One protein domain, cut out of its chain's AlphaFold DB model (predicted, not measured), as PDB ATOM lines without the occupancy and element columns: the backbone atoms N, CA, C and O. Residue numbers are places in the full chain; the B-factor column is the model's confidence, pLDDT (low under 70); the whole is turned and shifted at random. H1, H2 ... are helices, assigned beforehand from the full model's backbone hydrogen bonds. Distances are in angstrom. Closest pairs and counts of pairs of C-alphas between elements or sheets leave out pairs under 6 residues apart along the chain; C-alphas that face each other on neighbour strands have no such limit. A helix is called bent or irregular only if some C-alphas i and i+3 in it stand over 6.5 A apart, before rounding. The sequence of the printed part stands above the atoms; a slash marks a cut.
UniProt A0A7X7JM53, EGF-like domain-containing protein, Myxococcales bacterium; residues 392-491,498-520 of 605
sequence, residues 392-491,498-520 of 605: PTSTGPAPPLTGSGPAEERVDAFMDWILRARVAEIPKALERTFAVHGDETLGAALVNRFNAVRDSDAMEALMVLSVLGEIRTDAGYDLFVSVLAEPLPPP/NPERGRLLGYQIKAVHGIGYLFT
ATOM      1  N   PRO A 392     -15.346  17.027 -22.360       45.47
ATOM      2  CA  PRO A 392     -14.553  17.189 -21.170       45.47
ATOM      3  C   PRO A 392     -14.840  18.627 -20.821       45.47
ATOM      4  O   PRO A 392     -14.311  19.529 -21.456       45.47
ATOM      5  N   THR A 393     -15.795  18.837 -19.916       45.28
ATOM      6  CA  THR A 393     -16.101  20.144 -19.371       45.28
ATOM      7  C   THR A 393     -14.751  20.742 -19.112       45.28
ATOM      8  O   THR A 393     -14.000  20.140 -18.342       45.28
ATOM      9  N   SER A 394     -14.406  21.793 -19.857       50.09
ATOM     10  CA  SER A 394     -13.106  22.433 -19.766       50.09
ATOM     11  C   SER A 394     -12.763  22.523 -18.270       50.09
ATOM     12  O   SER A 394     -13.466  23.165 -17.484       50.09
ATOM     13  N   THR A 395     -11.793  21.720 -17.813       54.16
ATOM     14  CA  THR A 395     -11.500  21.583 -16.373       54.16
ATOM     15  C   THR A 395     -10.596  22.719 -15.897       54.16
ATOM     16  O   THR A 395     -10.121  22.715 -14.761       54.16
ATOM     17  N   GLY A 396     -10.357  23.715 -16.755       68.31
ATOM     18  CA  GLY A 396      -9.393  24.775 -16.532       68.31
ATOM     19  C   GLY A 396      -9.624  26.004 -17.416       68.31
ATOM     20  O   GLY A 396     -10.419  25.979 -18.351       68.31
ATOM     21  N   PRO A 397      -8.939  27.114 -17.105       81.62
ATOM     22  CA  PRO A 397      -9.098  28.371 -17.828       81.62
ATOM     23  C   PRO A 397      -8.654  28.246 -19.290       81.62
ATOM     24  O   PRO A 397      -7.682  27.554 -19.582       81.62
ATOM     25  N   ALA A 398      -9.303  29.010 -20.179       87.44
ATOM     26  CA  ALA A 398      -8.945  29.101 -21.595       87.44
ATOM     27  C   ALA A 398      -7.434  29.350 -21.793       87.44
ATOM     28  O   ALA A 398      -6.947  30.426 -21.382       87.44
ATOM     29  N   PRO A 399      -6.707  28.405 -22.428       92.12
ATOM     30  CA  PRO A 399      -5.287  28.541 -22.709       92.12
ATOM     31  C   PRO A 399      -4.995  29.826 -23.492       92.12
ATOM     32  O   PRO A 399      -5.779  30.225 -24.359       92.12
ATOM     33  N   PRO A 400      -3.907  30.542 -23.171       90.56
ATOM     34  CA  PRO A 400      -3.553  31.745 -23.901       90.56
ATOM     35  C   PRO A 400      -2.960  31.385 -25.268       90.56
ATOM     36  O   PRO A 400      -1.994  30.631 -25.353       90.56
ATOM     37  N   LEU A 401      -3.479  32.001 -26.331       92.44
ATOM     38  CA  LEU A 401      -2.836  31.977 -27.651       92.44
ATOM     39  C   LEU A 401      -1.635  32.938 -27.729       92.44
ATOM     40  O   LEU A 401      -0.722  32.742 -28.526       92.44
ATOM     41  N   THR A 402      -1.586  33.950 -26.862       90.50
ATOM     42  CA  THR A 402      -0.471  34.901 -26.745       90.50
ATOM     43  C   THR A 402       0.675  34.330 -25.902       90.50
ATOM     44  O   THR A 402       0.420  33.736 -24.854       90.50
ATOM     45  N   GLY A 403       1.934  34.589 -26.263       85.88
ATOM     46  CA  GLY A 403       3.097  34.233 -25.436       85.88
ATOM     47  C   GLY A 403       4.342  33.885 -26.255       85.88
ATOM     48  O   GLY A 403       4.308  33.903 -27.479       85.88
ATOM     49  N   SER A 404       5.445  33.565 -25.571       79.06
ATOM     50  CA  SER A 404       6.767  33.331 -26.184       79.06
ATOM     51  C   SER A 404       7.139  31.854 -26.397       79.06
ATOM     52  O   SER A 404       8.294  31.568 -26.700       79.06
ATOM     53  N   GLY A 405       6.214  30.912 -26.179       87.12
ATOM     54  CA  GLY A 405       6.446  29.483 -26.444       87.12
ATOM     55  C   GLY A 405       6.399  29.134 -27.943       87.12
ATOM     56  O   GLY A 405       6.238  30.029 -28.779       87.12
ATOM     57  N   PRO A 406       6.478  27.847 -28.314       94.94
ATOM     58  CA  PRO A 406       6.169  27.390 -29.670       94.94
ATOM     59  C   PRO A 406       4.705  27.674 -30.038       94.94
ATOM     60  O   PRO A 406       3.818  27.597 -29.187       94.94
ATOM     61  N   ALA A 407       4.451  28.066 -31.289       93.94
ATOM     62  CA  ALA A 407       3.103  28.387 -31.765       93.94
ATOM     63  C   ALA A 407       2.208  27.142 -31.835       93.94
ATOM     64  O   ALA A 407       1.071  27.202 -31.382       93.94
ATOM     65  N   GLU A 408       2.751  26.020 -32.317       93.88
ATOM     66  CA  GLU A 408       2.051  24.731 -32.421       93.88
ATOM     67  C   GLU A 408       1.537  24.266 -31.058       93.88
ATOM     68  O   GLU A 408       0.344  24.061 -30.909       93.88
ATOM     69  N   GLU A 409       2.374  24.270 -30.016       93.88
ATOM     70  CA  GLU A 409       1.946  23.878 -28.663       93.88
ATOM     71  C   GLU A 409       0.812  24.758 -28.103       93.88
ATOM     72  O   GLU A 409      -0.059  24.277 -27.376       93.88
ATOM     73  N   ARG A 410       0.805  26.062 -28.421       94.81
ATOM     74  CA  ARG A 410      -0.273  26.969 -27.990       94.81
ATOM     75  C   ARG A 410      -1.557  26.739 -28.769       94.81
ATOM     76  O   ARG A 410      -2.627  26.762 -28.163       94.81
ATOM     77  N   VAL A 411      -1.444  26.549 -30.084       96.25
ATOM     78  CA  VAL A 411      -2.572  26.166 -30.937       96.25
ATOM     79  C   VAL A 411      -3.138  24.850 -30.440       96.25
ATOM     80  O   VAL A 411      -4.340  24.776 -30.241       96.25
ATOM     81  N   ASP A 412      -2.296  23.870 -30.133       93.94
ATOM     82  CA  ASP A 412      -2.747  22.562 -29.694       93.94
ATOM     83  C   ASP A 412      -3.494  22.631 -28.371       93.94
ATOM     84  O   ASP A 412      -4.640  22.202 -28.284       93.94
ATOM     85  N   ALA A 413      -2.902  23.278 -27.366       92.19
ATOM     86  CA  ALA A 413      -3.560  23.459 -26.079       92.19
ATOM     87  C   ALA A 413      -4.898  24.206 -26.213       92.19
ATOM     88  O   ALA A 413      -5.875  23.852 -25.550       92.19
ATOM     89  N   PHE A 414      -4.953  25.246 -27.052       94.62
ATOM     90  CA  PHE A 414      -6.171  26.022 -27.266       94.62
ATOM     91  C   PHE A 414      -7.228  25.256 -28.062       94.62
ATOM     92  O   PHE A 414      -8.392  25.308 -27.683       94.62
ATOM     93  N   MET A 415      -6.846  24.552 -29.128       93.88
ATOM     94  CA  MET A 415      -7.760  23.778 -29.965       93.88
ATOM     95  C   MET A 415      -8.316  22.588 -29.197       93.88
ATOM     96  O   MET A 415      -9.529  22.408 -29.144       93.88
ATOM     97  N   ASP A 416      -7.461  21.868 -28.475       90.38
ATOM     98  CA  ASP A 416      -7.909  20.827 -27.564       90.38
ATOM     99  C   ASP A 416      -8.896  21.412 -26.549       90.38
ATOM    100  O   ASP A 416      -9.897  20.782 -26.242       90.38
ATOM    101  N   TRP A 417      -8.661  22.609 -26.004       91.81
ATOM    102  CA  TRP A 417      -9.596  23.242 -25.068       91.81
ATOM    103  C   TRP A 417     -10.906  23.703 -25.728       91.81
ATOM    104  O   TRP A 417     -11.971  23.439 -25.175       91.81
ATOM    105  N   ILE A 418     -10.861  24.377 -26.884       88.19
ATOM    106  CA  ILE A 418     -12.037  25.005 -27.508       88.19
ATOM    107  C   ILE A 418     -13.019  23.969 -28.058       88.19
ATOM    108  O   ILE A 418     -14.223  24.182 -27.961       88.19
ATOM    109  N   LEU A 419     -12.527  22.818 -28.529       85.38
ATOM    110  CA  LEU A 419     -13.361  21.675 -28.933       85.38
ATOM    111  C   LEU A 419     -14.180  21.104 -27.767       85.38
ATOM    112  O   LEU A 419     -15.126  20.352 -27.968       85.38
ATOM    113  N   ARG A 420     -13.815  21.478 -26.538       83.06
ATOM    114  CA  ARG A 420     -14.384  21.000 -25.279       83.06
ATOM    115  C   ARG A 420     -14.967  22.134 -24.426       83.06
ATOM    116  O   ARG A 420     -15.350  21.931 -23.272       83.06
ATOM    117  N   ALA A 421     -14.986  23.355 -24.960       77.25
ATOM    118  CA  ALA A 421     -15.446  24.540 -24.254       77.25
ATOM    119  C   ALA A 421     -16.980  24.590 -24.212       77.25
ATOM    120  O   ALA A 421     -17.662  24.264 -25.181       77.25
ATOM    121  N   ARG A 422     -17.544  25.040 -23.089       76.44
ATOM    122  CA  ARG A 422     -18.992  25.253 -22.950       76.44
ATOM    123  C   ARG A 422     -19.427  26.529 -23.664       76.44
ATOM    124  O   ARG A 422     -18.648  27.467 -23.811       76.44
ATOM    125  N   VAL A 423     -20.719  26.636 -23.977       70.75
ATOM    126  CA  VAL A 423     -21.322  27.850 -24.567       70.75
ATOM    127  C   VAL A 423     -20.990  29.114 -23.757       70.75
ATOM    128  O   VAL A 423     -20.656  30.153 -24.324       70.75
ATOM    129  N   ALA A 424     -20.981  29.022 -22.422       72.62
ATOM    130  CA  ALA A 424     -20.616  30.130 -21.535       72.62
ATOM    131  C   ALA A 424     -19.147  30.596 -21.667       72.62
ATOM    132  O   ALA A 424     -18.803  31.689 -21.222       72.62
ATOM    133  N   GLU A 425     -18.275  29.784 -22.268       82.81
ATOM    134  CA  GLU A 425     -16.846  30.054 -22.455       82.81
ATOM    135  C   GLU A 425     -16.537  30.653 -23.839       82.81
ATOM    136  O   GLU A 425     -15.427  31.148 -24.051       82.81
ATOM    137  N   ILE A 426     -17.524  30.709 -24.746       78.94
ATOM    138  CA  ILE A 426     -17.407  31.342 -26.073       78.94
ATOM    139  C   ILE A 426     -16.868  32.779 -25.984       78.94
ATOM    140  O   ILE A 426     -15.931  33.089 -26.722       78.94
ATOM    141  N   PRO A 427     -17.345  33.660 -25.075       83.06
ATOM    142  CA  PRO A 427     -16.789  35.008 -24.962       83.06
ATOM    143  C   PRO A 427     -15.282  35.009 -24.681       83.06
ATOM    144  O   PRO A 427     -14.560  35.881 -25.164       83.06
ATOM    145  N   LYS A 428     -14.785  34.013 -23.936       86.00
ATOM    146  CA  LYS A 428     -13.360  33.883 -23.629       86.00
ATOM    147  C   LYS A 428     -12.572  33.337 -24.813       86.00
ATOM    148  O   LYS A 428     -11.478  33.834 -25.065       86.00
ATOM    149  N   ALA A 429     -13.114  32.358 -25.535       87.88
ATOM    150  CA  ALA A 429     -12.521  31.866 -26.774       87.88
ATOM    151  C   ALA A 429     -12.333  33.014 -27.776       87.88
ATOM    152  O   ALA A 429     -11.226  33.229 -28.262       87.88
ATOM    153  N   LEU A 430     -13.378  33.824 -27.977       86.12
ATOM    154  CA  LEU A 430     -13.331  35.016 -28.823       86.12
ATOM    155  C   LEU A 430     -12.274  36.019 -28.345       86.12
ATOM    156  O   LEU A 430     -11.466  36.475 -29.145       86.12
ATOM    157  N   GLU A 431     -12.213  36.320 -27.043       89.38
ATOM    158  CA  GLU A 431     -11.171  37.195 -26.483       89.38
ATOM    159  C   GLU A 431      -9.754  36.683 -26.797       89.38
ATOM    160  O   GLU A 431      -8.889  37.469 -27.185       89.38
ATOM    161  N   ARG A 432      -9.500  35.371 -26.645       91.75
ATOM    162  CA  ARG A 432      -8.186  34.771 -26.938       91.75
ATOM    163  C   ARG A 432      -7.841  34.849 -28.419       91.75
ATOM    164  O   ARG A 432      -6.714  35.217 -28.736       91.75
ATOM    165  N   THR A 433      -8.792  34.533 -29.289       93.44
ATOM    166  CA  THR A 433      -8.607  34.561 -30.742       93.44
ATOM    167  C   THR A 433      -8.389  35.988 -31.246       93.44
ATOM    168  O   THR A 433      -7.447  36.241 -31.993       93.44
ATOM    169  N   PHE A 434      -9.169  36.962 -30.765       88.44
ATOM    170  CA  PHE A 434      -8.985  38.371 -31.130       88.44
ATOM    171  C   PHE A 434      -7.652  38.951 -30.652       88.44
ATOM    172  O   PHE A 434      -7.109  39.844 -31.300       88.44
ATOM    173  N   ALA A 435      -7.091  38.452 -29.546       91.56
ATOM    174  CA  ALA A 435      -5.806  38.926 -29.034       91.56
ATOM    175  C   ALA A 435      -4.606  38.585 -29.940       91.56
ATOM    176  O   ALA A 435      -3.541  39.174 -29.761       91.56
ATOM    177  N   VAL A 436      -4.762  37.656 -30.888       95.06
ATOM    178  CA  VAL A 436      -3.699  37.194 -31.803       95.06
ATOM    179  C   VAL A 436      -4.005  37.495 -33.272       95.06
ATOM    180  O   VAL A 436      -3.536  36.818 -34.184       95.06
ATOM    181  N   HIS A 437      -4.806  38.529 -33.502       94.12
ATOM    182  CA  HIS A 437      -5.149  38.984 -34.837       94.12
ATOM    183  C   HIS A 437      -3.908  39.336 -35.675       94.12
ATOM    184  O   HIS A 437      -3.060  40.107 -35.226       94.12
ATOM    185  N   GLY A 438      -3.818  38.805 -36.893       93.69
ATOM    186  CA  GLY A 438      -2.695  38.993 -37.811       93.69
ATOM    187  C   GLY A 438      -1.403  38.272 -37.409       93.69
ATOM    188  O   GLY A 438      -0.353  38.559 -37.982       93.69
ATOM    189  N   ASP A 439      -1.425  37.365 -36.424       96.50
ATOM    190  CA  ASP A 439      -0.242  36.575 -36.062       96.50
ATOM    191  C   ASP A 439      -0.008  35.440 -37.073       96.50
ATOM    192  O   ASP A 439      -0.537  34.334 -36.943       96.50
ATOM    193  N   GLU A 440       0.826  35.707 -38.080       95.56
ATOM    194  CA  GLU A 440       1.177  34.746 -39.135       95.56
ATOM    195  C   GLU A 440       1.819  33.453 -38.612       95.56
ATOM    196  O   GLU A 440       1.688  32.400 -39.234       95.56
ATOM    197  N   THR A 441       2.488  33.489 -37.455       96.00
ATOM    198  CA  THR A 441       3.118  32.280 -36.900       96.00
ATOM    199  C   THR A 441       2.055  31.330 -36.352       96.00
ATOM    200  O   THR A 441       2.134  30.120 -36.563       96.00
ATOM    201  N   LEU A 442       1.032  31.869 -35.680       97.00
ATOM    202  CA  LEU A 442      -0.132  31.091 -35.248       97.00
ATOM    203  C   LEU A 442      -1.018  30.687 -36.431       97.00
ATOM    204  O   LEU A 442      -1.534  29.571 -36.440       97.00
ATOM    205  N   GLY A 443      -1.139  31.547 -37.447       97.06
ATOM    206  CA  GLY A 443      -1.799  31.217 -38.709       97.06
ATOM    207  C   GLY A 443      -1.191  29.982 -39.369       97.06
ATOM    208  O   GLY A 443      -1.909  29.026 -39.650       97.06
ATOM    209  N   ALA A 444       0.133  29.949 -39.535       97.69
ATOM    210  CA  ALA A 444       0.836  28.792 -40.087       97.69
ATOM    211  C   ALA A 444       0.645  27.520 -39.237       97.69
ATOM    212  O   ALA A 444       0.431  26.439 -39.784       97.69
ATOM    213  N   ALA A 445       0.665  27.640 -37.905       97.94
ATOM    214  CA  ALA A 445       0.420  26.509 -37.009       97.94
ATOM    215  C   ALA A 445      -1.014  25.951 -37.136       97.94
ATOM    216  O   ALA A 445      -1.202  24.737 -37.181       97.94
ATOM    217  N   LEU A 446      -2.025  26.816 -37.270       98.06
ATOM    218  CA  LEU A 446      -3.409  26.399 -37.532       98.06
ATOM    219  C   LEU A 446      -3.558  25.741 -38.910       98.06
ATOM    220  O   LEU A 446      -4.260  24.741 -39.024       98.06
ATOM    221  N   VAL A 447      -2.868  26.238 -39.942       98.44
ATOM    222  CA  VAL A 447      -2.840  25.593 -41.269       98.44
ATOM    223  C   VAL A 447      -2.262  24.178 -41.181       98.44
ATOM    224  O   VAL A 447      -2.843  23.240 -41.729       98.44
ATOM    225  N   ASN A 448      -1.155  23.996 -40.453       97.94
ATOM    226  CA  ASN A 448      -0.574  22.671 -40.218       97.94
ATOM    227  C   ASN A 448      -1.568  21.741 -39.511       97.94
ATOM    228  O   ASN A 448      -1.749  20.602 -39.942       97.94
ATOM    229  N   ARG A 449      -2.254  22.237 -38.473       97.06
ATOM    230  CA  ARG A 449      -3.250  21.455 -37.732       97.06
ATOM    231  C   ARG A 449      -4.446  21.071 -38.599       97.06
ATOM    232  O   ARG A 449      -4.823  19.908 -38.594       97.06
ATOM    233  N   PHE A 450      -4.983  21.993 -39.402       98.00
ATOM    234  CA  PHE A 450      -6.052  21.686 -40.360       98.00
ATOM    235  C   PHE A 450      -5.652  20.535 -41.286       98.00
ATOM    236  O   PHE A 450      -6.385  19.558 -41.409       98.00
ATOM    237  N   ASN A 451      -4.467  20.615 -41.893       97.25
ATOM    238  CA  ASN A 451      -3.984  19.573 -42.797       97.25
ATOM    239  C   ASN A 451      -3.781  18.221 -42.100       97.25
ATOM    240  O   ASN A 451      -3.934  17.189 -42.744       97.25
ATOM    241  N   ALA A 452      -3.461  18.215 -40.804       95.88
ATOM    242  CA  ALA A 452      -3.301  16.986 -40.033       95.88
ATOM    243  C   ALA A 452      -4.635  16.284 -39.729       95.88
ATOM    244  O   ALA A 452      -4.662  15.057 -39.659       95.88
ATOM    245  N   VAL A 453      -5.726  17.040 -39.557       93.06
ATOM    246  CA  VAL A 453      -7.015  16.507 -39.069       93.06
ATOM    247  C   VAL A 453      -8.108  16.439 -40.133       93.06
ATOM    248  O   VAL A 453      -9.066  15.693 -39.966       93.06
ATOM    249  N   ARG A 454      -7.974  17.156 -41.257       93.44
ATOM    250  CA  ARG A 454      -9.030  17.304 -42.281       93.44
ATOM    251  C   ARG A 454      -9.578  16.003 -42.870       93.44
ATOM    252  O   ARG A 454     -10.702  16.011 -43.375       93.44
ATOM    253  N   ASP A 455      -8.830  14.906 -42.805       87.69
ATOM    254  CA  ASP A 455      -9.265  13.610 -43.329       87.69
ATOM    255  C   ASP A 455      -9.804  12.657 -42.254       87.69
ATOM    256  O   ASP A 455     -10.511  11.709 -42.600       87.69
ATOM    257  N   SER A 456      -9.510  12.915 -40.977       85.56
ATOM    258  CA  SER A 456      -9.851  12.046 -39.843       85.56
ATOM    259  C   SER A 456     -10.887  12.643 -38.892       85.56
ATOM    260  O   SER A 456     -11.664  11.893 -38.314       85.56
ATOM    261  N   ASP A 457     -10.910  13.967 -38.730       85.25
ATOM    262  CA  ASP A 457     -11.807  14.688 -37.824       85.25
ATOM    263  C   ASP A 457     -12.331  15.966 -38.499       85.25
ATOM    264  O   ASP A 457     -11.693  17.024 -38.522       85.25
ATOM    265  N   ALA A 458     -13.520  15.852 -39.097       81.00
ATOM    266  CA  ALA A 458     -14.131  16.948 -39.841       81.00
ATOM    267  C   ALA A 458     -14.634  18.084 -38.941       81.00
ATOM    268  O   ALA A 458     -14.630  19.247 -39.357       81.00
ATOM    269  N   MET A 459     -15.043  17.767 -37.710       80.00
ATOM    270  CA  MET A 459     -15.512  18.761 -36.748       80.00
ATOM    271  C   MET A 459     -14.349  19.638 -36.293       80.00
ATOM    272  O   MET A 459     -14.450  20.868 -36.306       80.00
ATOM    273  N   GLU A 460     -13.222  19.015 -35.955       91.00
ATOM    274  CA  GLU A 460     -12.013  19.736 -35.605       91.00
ATOM    275  C   GLU A 460     -11.518  20.595 -36.770       91.00
ATOM    276  O   GLU A 460     -11.249  21.784 -36.585       91.00
ATOM    277  N   ALA A 461     -11.469  20.043 -37.982       92.38
ATOM    278  CA  ALA A 461     -11.053  20.782 -39.169       92.38
ATOM    279  C   ALA A 461     -11.900  22.050 -39.395       92.38
ATOM    280  O   ALA A 461     -11.359  23.133 -39.633       92.38
ATOM    281  N   LEU A 462     -13.227  21.958 -39.248       90.12
ATOM    282  CA  LEU A 462     -14.133  23.110 -39.337       90.12
ATOM    283  C   LEU A 462     -13.902  24.133 -38.215       90.12
ATOM    284  O   LEU A 462     -14.018  25.346 -38.447       90.12
ATOM    285  N   MET A 463     -13.563  23.679 -37.007       92.75
ATOM    286  CA  MET A 463     -13.211  24.568 -35.900       92.75
ATOM    287  C   MET A 463     -11.892  25.297 -36.173       92.75
ATOM    288  O   MET A 463     -11.825  26.514 -36.000       92.75
ATOM    289  N   VAL A 464     -10.877  24.599 -36.691       97.25
ATOM    290  CA  VAL A 464      -9.602  25.207 -37.100       97.25
ATOM    291  C   VAL A 464      -9.838  26.288 -38.159       97.25
ATOM    292  O   VAL A 464      -9.359  27.408 -37.993       97.25
ATOM    293  N   LEU A 465     -10.644  26.010 -39.194       96.94
ATOM    294  CA  LEU A 465     -11.011  27.011 -40.209       96.94
ATOM    295  C   LEU A 465     -11.758  28.214 -39.603       96.94
ATOM    296  O   LEU A 465     -11.575  29.342 -40.060       96.94
ATOM    297  N   SER A 466     -12.576  28.000 -38.564       92.81
ATOM    298  CA  SER A 466     -13.262  29.083 -37.838       92.81
ATOM    299  C   SER A 466     -12.267  30.012 -37.145       92.81
ATOM    300  O   SER A 466     -12.314  31.223 -37.344       92.81
ATOM    301  N   VAL A 467     -11.352  29.442 -36.356       95.38
ATOM    302  CA  VAL A 467     -10.332  30.206 -35.625       95.38
ATOM    303  C   VAL A 467      -9.416  30.934 -36.608       95.38
ATOM    304  O   VAL A 467      -9.134  32.115 -36.421       95.38
ATOM    305  N   LEU A 468      -9.019  30.266 -37.693       95.81
ATOM    306  CA  LEU A 468      -8.178  30.835 -38.743       95.81
ATOM    307  C   LEU A 468      -8.831  32.050 -39.429       95.81
ATOM    308  O   LEU A 468      -8.159  33.045 -39.698       95.81
ATOM    309  N   GLY A 469     -10.148  32.005 -39.660       92.69
ATOM    310  CA  GLY A 469     -10.904  33.132 -40.214       92.69
ATOM    311  C   GLY A 469     -10.945  34.340 -39.273       92.69
ATOM    312  O   GLY A 469     -10.824  35.479 -39.720       92.69
ATOM    313  N   GLU A 470     -11.055  34.103 -37.966       91.44
ATOM    314  CA  GLU A 470     -11.133  35.160 -36.950       91.44
ATOM    315  C   GLU A 470      -9.784  35.833 -36.654       91.44
ATOM    316  O   GLU A 470      -9.741  37.033 -36.358       91.44
ATOM    317  N   ILE A 471      -8.667  35.101 -36.759       94.56
ATOM    318  CA  ILE A 471      -7.334  35.702 -36.586       94.56
ATOM    319  C   ILE A 471      -6.900  36.541 -37.791       94.56
ATOM    320  O   ILE A 471      -6.088  37.438 -37.619       94.56
ATOM    321  N   ARG A 472      -7.456  36.301 -38.983       93.75
ATOM    322  CA  ARG A 472      -7.215  37.071 -40.218       93.75
ATOM    323  C   ARG A 472      -5.748  37.198 -40.638       93.75
ATOM    324  O   ARG A 472      -5.188  38.292 -40.670       93.75
ATOM    325  N   THR A 473      -5.152  36.070 -40.992       95.50
ATOM    326  CA  THR A 473      -3.779  35.985 -41.508       95.50
ATOM    327  C   THR A 473      -3.747  35.754 -43.019       95.50
ATOM    328  O   THR A 473      -4.694  35.203 -43.592       95.50
ATOM    329  N   ASP A 474      -2.637  36.117 -43.660       95.50
ATOM    330  CA  ASP A 474      -2.372  35.815 -45.071       95.50
ATOM    331  C   ASP A 474      -2.262  34.295 -45.281       95.50
ATOM    332  O   ASP A 474      -2.860  33.754 -46.212       95.50
ATOM    333  N   ALA A 475      -1.620  33.574 -44.350       95.19
ATOM    334  CA  ALA A 475      -1.605  32.108 -44.360       95.19
ATOM    335  C   ALA A 475      -3.023  31.499 -44.338       95.19
ATOM    336  O   ALA A 475      -3.281  30.473 -44.972       95.19
ATOM    337  N   GLY A 476      -3.954  32.140 -43.624       96.31
ATOM    338  CA  GLY A 476      -5.358  31.746 -43.601       96.31
ATOM    339  C   GLY A 476      -6.047  31.956 -44.943       96.31
ATOM    340  O   GLY A 476      -6.714  31.049 -45.439       96.31
ATOM    341  N   TYR A 477      -5.839  33.121 -45.563       97.25
ATOM    342  CA  TYR A 477      -6.340  33.405 -46.908       97.25
ATOM    343  C   TYR A 477      -5.866  32.370 -47.934       97.25
ATOM    344  O   TYR A 477      -6.689  31.813 -48.662       97.25
ATOM    345  N   ASP A 478      -4.567  32.068 -47.950       97.69
ATOM    346  CA  ASP A 478      -3.975  31.103 -48.878       97.69
ATOM    347  C   ASP A 478      -4.556  29.692 -48.683       97.69
ATOM    348  O   ASP A 478      -4.866  29.002 -49.662       97.69
ATOM    349  N   LEU A 479      -4.795  29.275 -47.432       98.25
ATOM    350  CA  LEU A 479      -5.470  28.007 -47.159       98.25
ATOM    351  C   LEU A 479      -6.910  28.019 -47.684       98.25
ATOM    352  O   LEU A 479      -7.300  27.089 -48.386       98.25
ATOM    353  N   PHE A 480      -7.696  29.059 -47.400       98.38
ATOM    354  CA  PHE A 480      -9.083  29.129 -47.864       98.38
ATOM    355  C   PHE A 480      -9.176  29.077 -49.390       98.38
ATOM    356  O   PHE A 480      -9.994  28.336 -49.933       98.38
ATOM    357  N   VAL A 481      -8.310  29.819 -50.087       97.94
ATOM    358  CA  VAL A 481      -8.237  29.798 -51.552       97.94
ATOM    359  C   VAL A 481      -7.842  28.416 -52.070       97.94
ATOM    360  O   VAL A 481      -8.414  27.975 -53.066       97.94
ATOM    361  N   SER A 482      -6.908  27.724 -51.412       97.94
ATOM    362  CA  SER A 482      -6.495  26.385 -51.846       97.94
ATOM    363  C   SER A 482      -7.607  25.346 -51.667       97.94
ATOM    364  O   SER A 482      -7.904  24.642 -52.626       97.94
ATOM    365  N   VAL A 483      -8.308  25.335 -50.528       97.81
ATOM    366  CA  VAL A 483      -9.473  24.458 -50.280       97.81
ATOM    367  C   VAL A 483     -10.596  24.702 -51.297       97.81
ATOM    368  O   VAL A 483     -11.217  23.761 -51.791       97.81
ATOM    369  N   LEU A 484     -10.843  25.963 -51.659       97.62
ATOM    370  CA  LEU A 484     -11.834  26.345 -52.674       97.62
ATOM    371  C   LEU A 484     -11.438  25.977 -54.109       97.62
ATOM    372  O   LEU A 484     -12.289  25.991 -54.993       97.62
ATOM    373  N   ALA A 485     -10.163  25.683 -54.356       96.81
ATOM    374  CA  ALA A 485      -9.677  25.227 -55.653       96.81
ATOM    375  C   ALA A 485      -9.671  23.694 -55.782       96.81
ATOM    376  O   ALA A 485      -9.417  23.179 -56.873       96.81
ATOM    377  N   GLU A 486      -9.925  22.961 -54.694       95.88
ATOM    378  CA  GLU A 486      -9.990  21.503 -54.723       95.88
ATOM    379  C   GLU A 486     -11.234  21.030 -55.500       95.88
ATOM    380  O   GLU A 486     -12.344  21.492 -55.225       95.88
ATOM    381  N   PRO A 487     -11.077  20.116 -56.478       94.06
ATOM    382  CA  PRO A 487     -12.199  19.629 -57.270       94.06
ATOM    383  C   PRO A 487     -13.132  18.778 -56.410       94.06
ATOM    384  O   PRO A 487     -12.674  17.892 -55.684       94.06
ATOM    385  N   LEU A 488     -14.444  18.998 -56.517       90.62
ATOM    386  CA  LEU A 488     -15.394  18.195 -55.758       90.62
ATOM    387  C   LEU A 488     -15.460  16.761 -56.312       90.62
ATOM    388  O   LEU A 488     -15.655  16.578 -57.519       90.62
ATOM    389  N   PRO A 489     -15.396  15.731 -55.444       89.94
ATOM    390  CA  PRO A 489     -15.671  14.357 -55.841       89.94
ATOM    391  C   PRO A 489     -17.035  14.246 -56.535       89.94
ATOM    392  O   PRO A 489     -17.965  14.979 -56.171       89.94
ATOM    393  N   PRO A 490     -17.200  13.352 -57.524       84.00
ATOM    394  CA  PRO A 490     -18.474  13.194 -58.211       84.00
ATOM    395  C   PRO A 490     -19.579  12.768 -57.227       84.00
ATOM    396  O   PRO A 490     -19.290  12.112 -56.217       84.00
ATOM    397  N   PRO A 491     -20.846  13.131 -57.495       76.06
ATOM    398  CA  PRO A 491     -21.973  12.564 -56.761       76.06
ATOM    399  C   PRO A 491     -22.006  11.035 -56.926       76.06
ATOM    400  O   PRO A 491     -21.503  10.503 -57.917       76.06
ATOM    401  N   ASN A 498     -22.310  11.422 -51.591       76.56
ATOM    402  CA  ASN A 498     -20.914  10.998 -51.461       76.56
ATOM    403  C   ASN A 498     -20.312  11.661 -50.198       76.56
ATOM    404  O   ASN A 498     -20.173  12.888 -50.195       76.56
ATOM    405  N   PRO A 499     -19.912  10.906 -49.153       75.12
ATOM    406  CA  PRO A 499     -19.457  11.492 -47.888       75.12
ATOM    407  C   PRO A 499     -18.215  12.379 -48.032       75.12
ATOM    408  O   PRO A 499     -18.086  13.404 -47.363       75.12
ATOM    409  N   GLU A 500     -17.308  12.024 -48.944       82.38
ATOM    410  CA  GLU A 500     -16.110  12.816 -49.229       82.38
ATOM    411  C   GLU A 500     -16.475  14.144 -49.904       82.38
ATOM    412  O   GLU A 500     -15.921  15.193 -49.566       82.38
ATOM    413  N   ARG A 501     -17.467  14.107 -50.805       87.00
ATOM    414  CA  ARG A 501     -18.026  15.304 -51.440       87.00
ATOM    415  C   ARG A 501     -18.674  16.218 -50.403       87.00
ATOM    416  O   ARG A 501     -18.365  17.405 -50.402       87.00
ATOM    417  N   GLY A 502     -19.526  15.678 -49.529       83.88
ATOM    418  CA  GLY A 502     -20.192  16.444 -48.469       83.88
ATOM    419  C   GLY A 502     -19.188  17.113 -47.525       83.88
ATOM    420  O   GLY A 502     -19.277  18.314 -47.260       83.88
ATOM    421  N   ARG A 503     -18.153  16.374 -47.104       87.38
ATOM    422  CA  ARG A 503     -17.066  16.895 -46.262       87.38
ATOM    423  C   ARG A 503     -16.299  18.039 -46.929       87.38
ATOM    424  O   ARG A 503     -16.162  19.106 -46.330       87.38
ATOM    425  N   LEU A 504     -15.817  17.847 -48.162       92.50
ATOM    426  CA  LEU A 504     -15.078  18.895 -48.878       92.50
ATOM    427  C   LEU A 504     -15.959  20.126 -49.131       92.50
ATOM    428  O   LEU A 504     -15.503  21.254 -48.956       92.50
ATOM    429  N   LEU A 505     -17.235  19.921 -49.461       89.19
ATOM    430  CA  LEU A 505     -18.198  21.005 -49.638       89.19
ATOM    431  C   LEU A 505     -18.395  21.811 -48.345       89.19
ATOM    432  O   LEU A 505     -18.429  23.042 -48.389       89.19
ATOM    433  N   GLY A 506     -18.439  21.140 -47.190       86.81
ATOM    434  CA  GLY A 506     -18.451  21.783 -45.875       86.81
ATOM    435  C   GLY A 506     -17.218  22.659 -45.633       86.81
ATOM    436  O   GLY A 506     -17.351  23.814 -45.216       86.81
ATOM    437  N   TYR A 507     -16.020  22.164 -45.962       96.81
ATOM    438  CA  TYR A 507     -14.784  22.951 -45.862       96.81
ATOM    439  C   TYR A 507     -14.776  24.148 -46.812       96.81
ATOM    440  O   TYR A 507     -14.400  25.243 -46.399       96.81
ATOM    441  N   GLN A 508     -15.242  23.982 -48.052       97.44
ATOM    442  CA  GLN A 508     -15.342  25.070 -49.028       97.44
ATOM    443  C   GLN A 508     -16.314  26.161 -48.565       97.44
ATOM    444  O   GLN A 508     -15.964  27.339 -48.566       97.44
ATOM    445  N   ILE A 509     -17.504  25.795 -48.079       92.56
ATOM    446  CA  ILE A 509     -18.472  26.742 -47.500       92.56
ATOM    447  C   ILE A 509     -17.852  27.496 -46.320       92.56
ATOM    448  O   ILE A 509     -17.987  28.718 -46.214       92.56
ATOM    449  N   LYS A 510     -17.126  26.788 -45.447       94.06
ATOM    450  CA  LYS A 510     -16.460  27.407 -44.300       94.06
ATOM    451  C   LYS A 510     -15.306  28.322 -44.711       94.06
ATOM    452  O   LYS A 510     -15.136  29.386 -44.118       94.06
ATOM    453  N   ALA A 511     -14.562  27.960 -45.751       97.75
ATOM    454  CA  ALA A 511     -13.519  28.789 -46.339       97.75
ATOM    455  C   ALA A 511     -14.086  30.097 -46.916       97.75
ATOM    456  O   ALA A 511     -13.490  31.155 -46.718       97.75
ATOM    457  N   VAL A 512     -15.276  30.068 -47.533       96.75
ATOM    458  CA  VAL A 512     -15.983  31.291 -47.956       96.75
ATOM    459  C   VAL A 512     -16.258  32.217 -46.765       96.75
ATOM    460  O   VAL A 512     -16.025  33.422 -46.869       96.75
ATOM    461  N   HIS A 513     -16.708  31.681 -45.620       92.19
ATOM    462  CA  HIS A 513     -16.878  32.490 -44.401       92.19
ATOM    463  C   HIS A 513     -15.549  33.076 -43.933       92.19
ATOM    464  O   HIS A 513     -15.482  34.268 -43.649       92.19
ATOM    465  N   GLY A 514     -14.500  32.250 -43.890       92.31
ATOM    466  CA  GLY A 514     -13.148  32.662 -43.517       92.31
ATOM    467  C   GLY A 514     -12.647  33.839 -44.352       92.31
ATOM    468  O   GLY A 514     -12.229  34.849 -43.791       92.31
ATOM    469  N   ILE A 515     -12.796  33.767 -45.680       95.50
ATOM    470  CA  ILE A 515     -12.496  34.877 -46.599       95.50
ATOM    471  C   ILE A 515     -13.311  36.123 -46.233       95.50
ATOM    472  O   ILE A 515     -12.759  37.220 -46.151       95.50
ATOM    473  N   GLY A 516     -14.609  35.963 -45.964       90.12
ATOM    474  CA  GLY A 516     -15.489  37.056 -45.543       90.12
ATOM    475  C   GLY A 516     -15.029  37.781 -44.278       90.12
ATOM    476  O   GLY A 516     -15.210  38.997 -44.181       90.12
ATOM    477  N   TYR A 517     -14.391  37.069 -43.346       87.50
ATOM    478  CA  TYR A 517     -13.862  37.657 -42.121       87.50
ATOM    479  C   TYR A 517     -12.593  38.478 -42.337       87.50
ATOM    480  O   TYR A 517     -12.367  39.379 -41.548       87.50
ATOM    481  N   LEU A 518     -11.798  38.256 -43.391       87.31
ATOM    482  CA  LEU A 518     -10.504  38.939 -43.598       87.31
ATOM    483  C   LEU A 518     -10.613  40.448 -43.832       87.31
ATOM    484  O   LEU A 518      -9.685  41.199 -43.547       87.31
ATOM    485  N   PHE A 519     -11.744  40.898 -44.368       85.19
ATOM    486  CA  PHE A 519     -12.034  42.305 -44.629       85.19
ATOM    487  C   PHE A 519     -11.069  43.037 -45.582       85.19
ATOM    488  O   PHE A 519     -10.979  44.267 -45.544       85.19
ATOM    489  N   THR A 520     -10.409  42.319 -46.494       88.81
ATOM    490  CA  THR A 520      -9.481  42.894 -47.481       88.81
ATOM    491  C   THR A 520     -10.111  43.032 -48.877       88.81
ATOM    492  O   THR A 520     -11.030  42.286 -49.219       88.81
TER     493      THR A 520
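This is residues 392 to 491 and 498 to 520 of the 605 residues of the protein "EGF-like domain-containing protein" of Myxococcales bacterium (UniProt A0A7X7JM53). Four helices, H3 to H6, make an up-and-down bundle, each running against the one before it, with H5 splayed from the others. H1 and H2 cover the side made by H3 and H4, away from H5 and H6, and the unnamed residues 392 to 406 lie at that same end. The printed part has 123 residues with six named helices, H1 to H6, and no named strand, and its class is all helix. It is compact, with a radius of gyration of the C-alphas of 14.3 A and spans of 44 by 33 by 24 A.

Pass residues 392 to 406 and find C-alpha 407 at (3.103, 28.387, -31.765), where H1 begins and runs to 418. H2, residues 423 to 434, is irregular, with C-alphas 424 and 427 7.1 A apart. H3 covers 440 to 453, 20.0 A; H4 458 to 471, 20.2 A; H5 474 to 485. H6, 499 to 518, is 29.2 A long and ends at (-10.504, 38.939, -43.598).

Begin with H3 and H4, a helical hairpin that touches at Phe 450 and Ala 461, C-alphas 5.2 A apart. H6 touches H4, closest at C-alphas 469 and 514, 4.0 A. H5 touches H6, closest at C-alphas 480 and 511, 4.7 A, at a steep tilt of 37 degrees, only just beyond shallow. With residues 474 to 479 alone H5 touches H3, closest at C-alphas 475 and 443, 5.7 A. H1 touches H3 at a steep tilt of 60 degrees, closest at C-alphas 408 and 445, 5.2 A. H2 touches H4 with residues 433 to 434 alone, closest at C-alphas 433 and 471, 6.1 A. H1 and H6 are apart. Each O i to N i+4 pair is within hydrogen-bond range in H1, H3, H4, H5 and H6, and 6 of 8 in H2.

The C-alphas farthest apart, of Ser 404 and Pro 491, are 46.8 A apart. Residues 492 to 497 are not printed, and C-alphas 491 and 498 are 5.6 A apart across the cut. Residues 392 to 396 are under 70 in pLDDT.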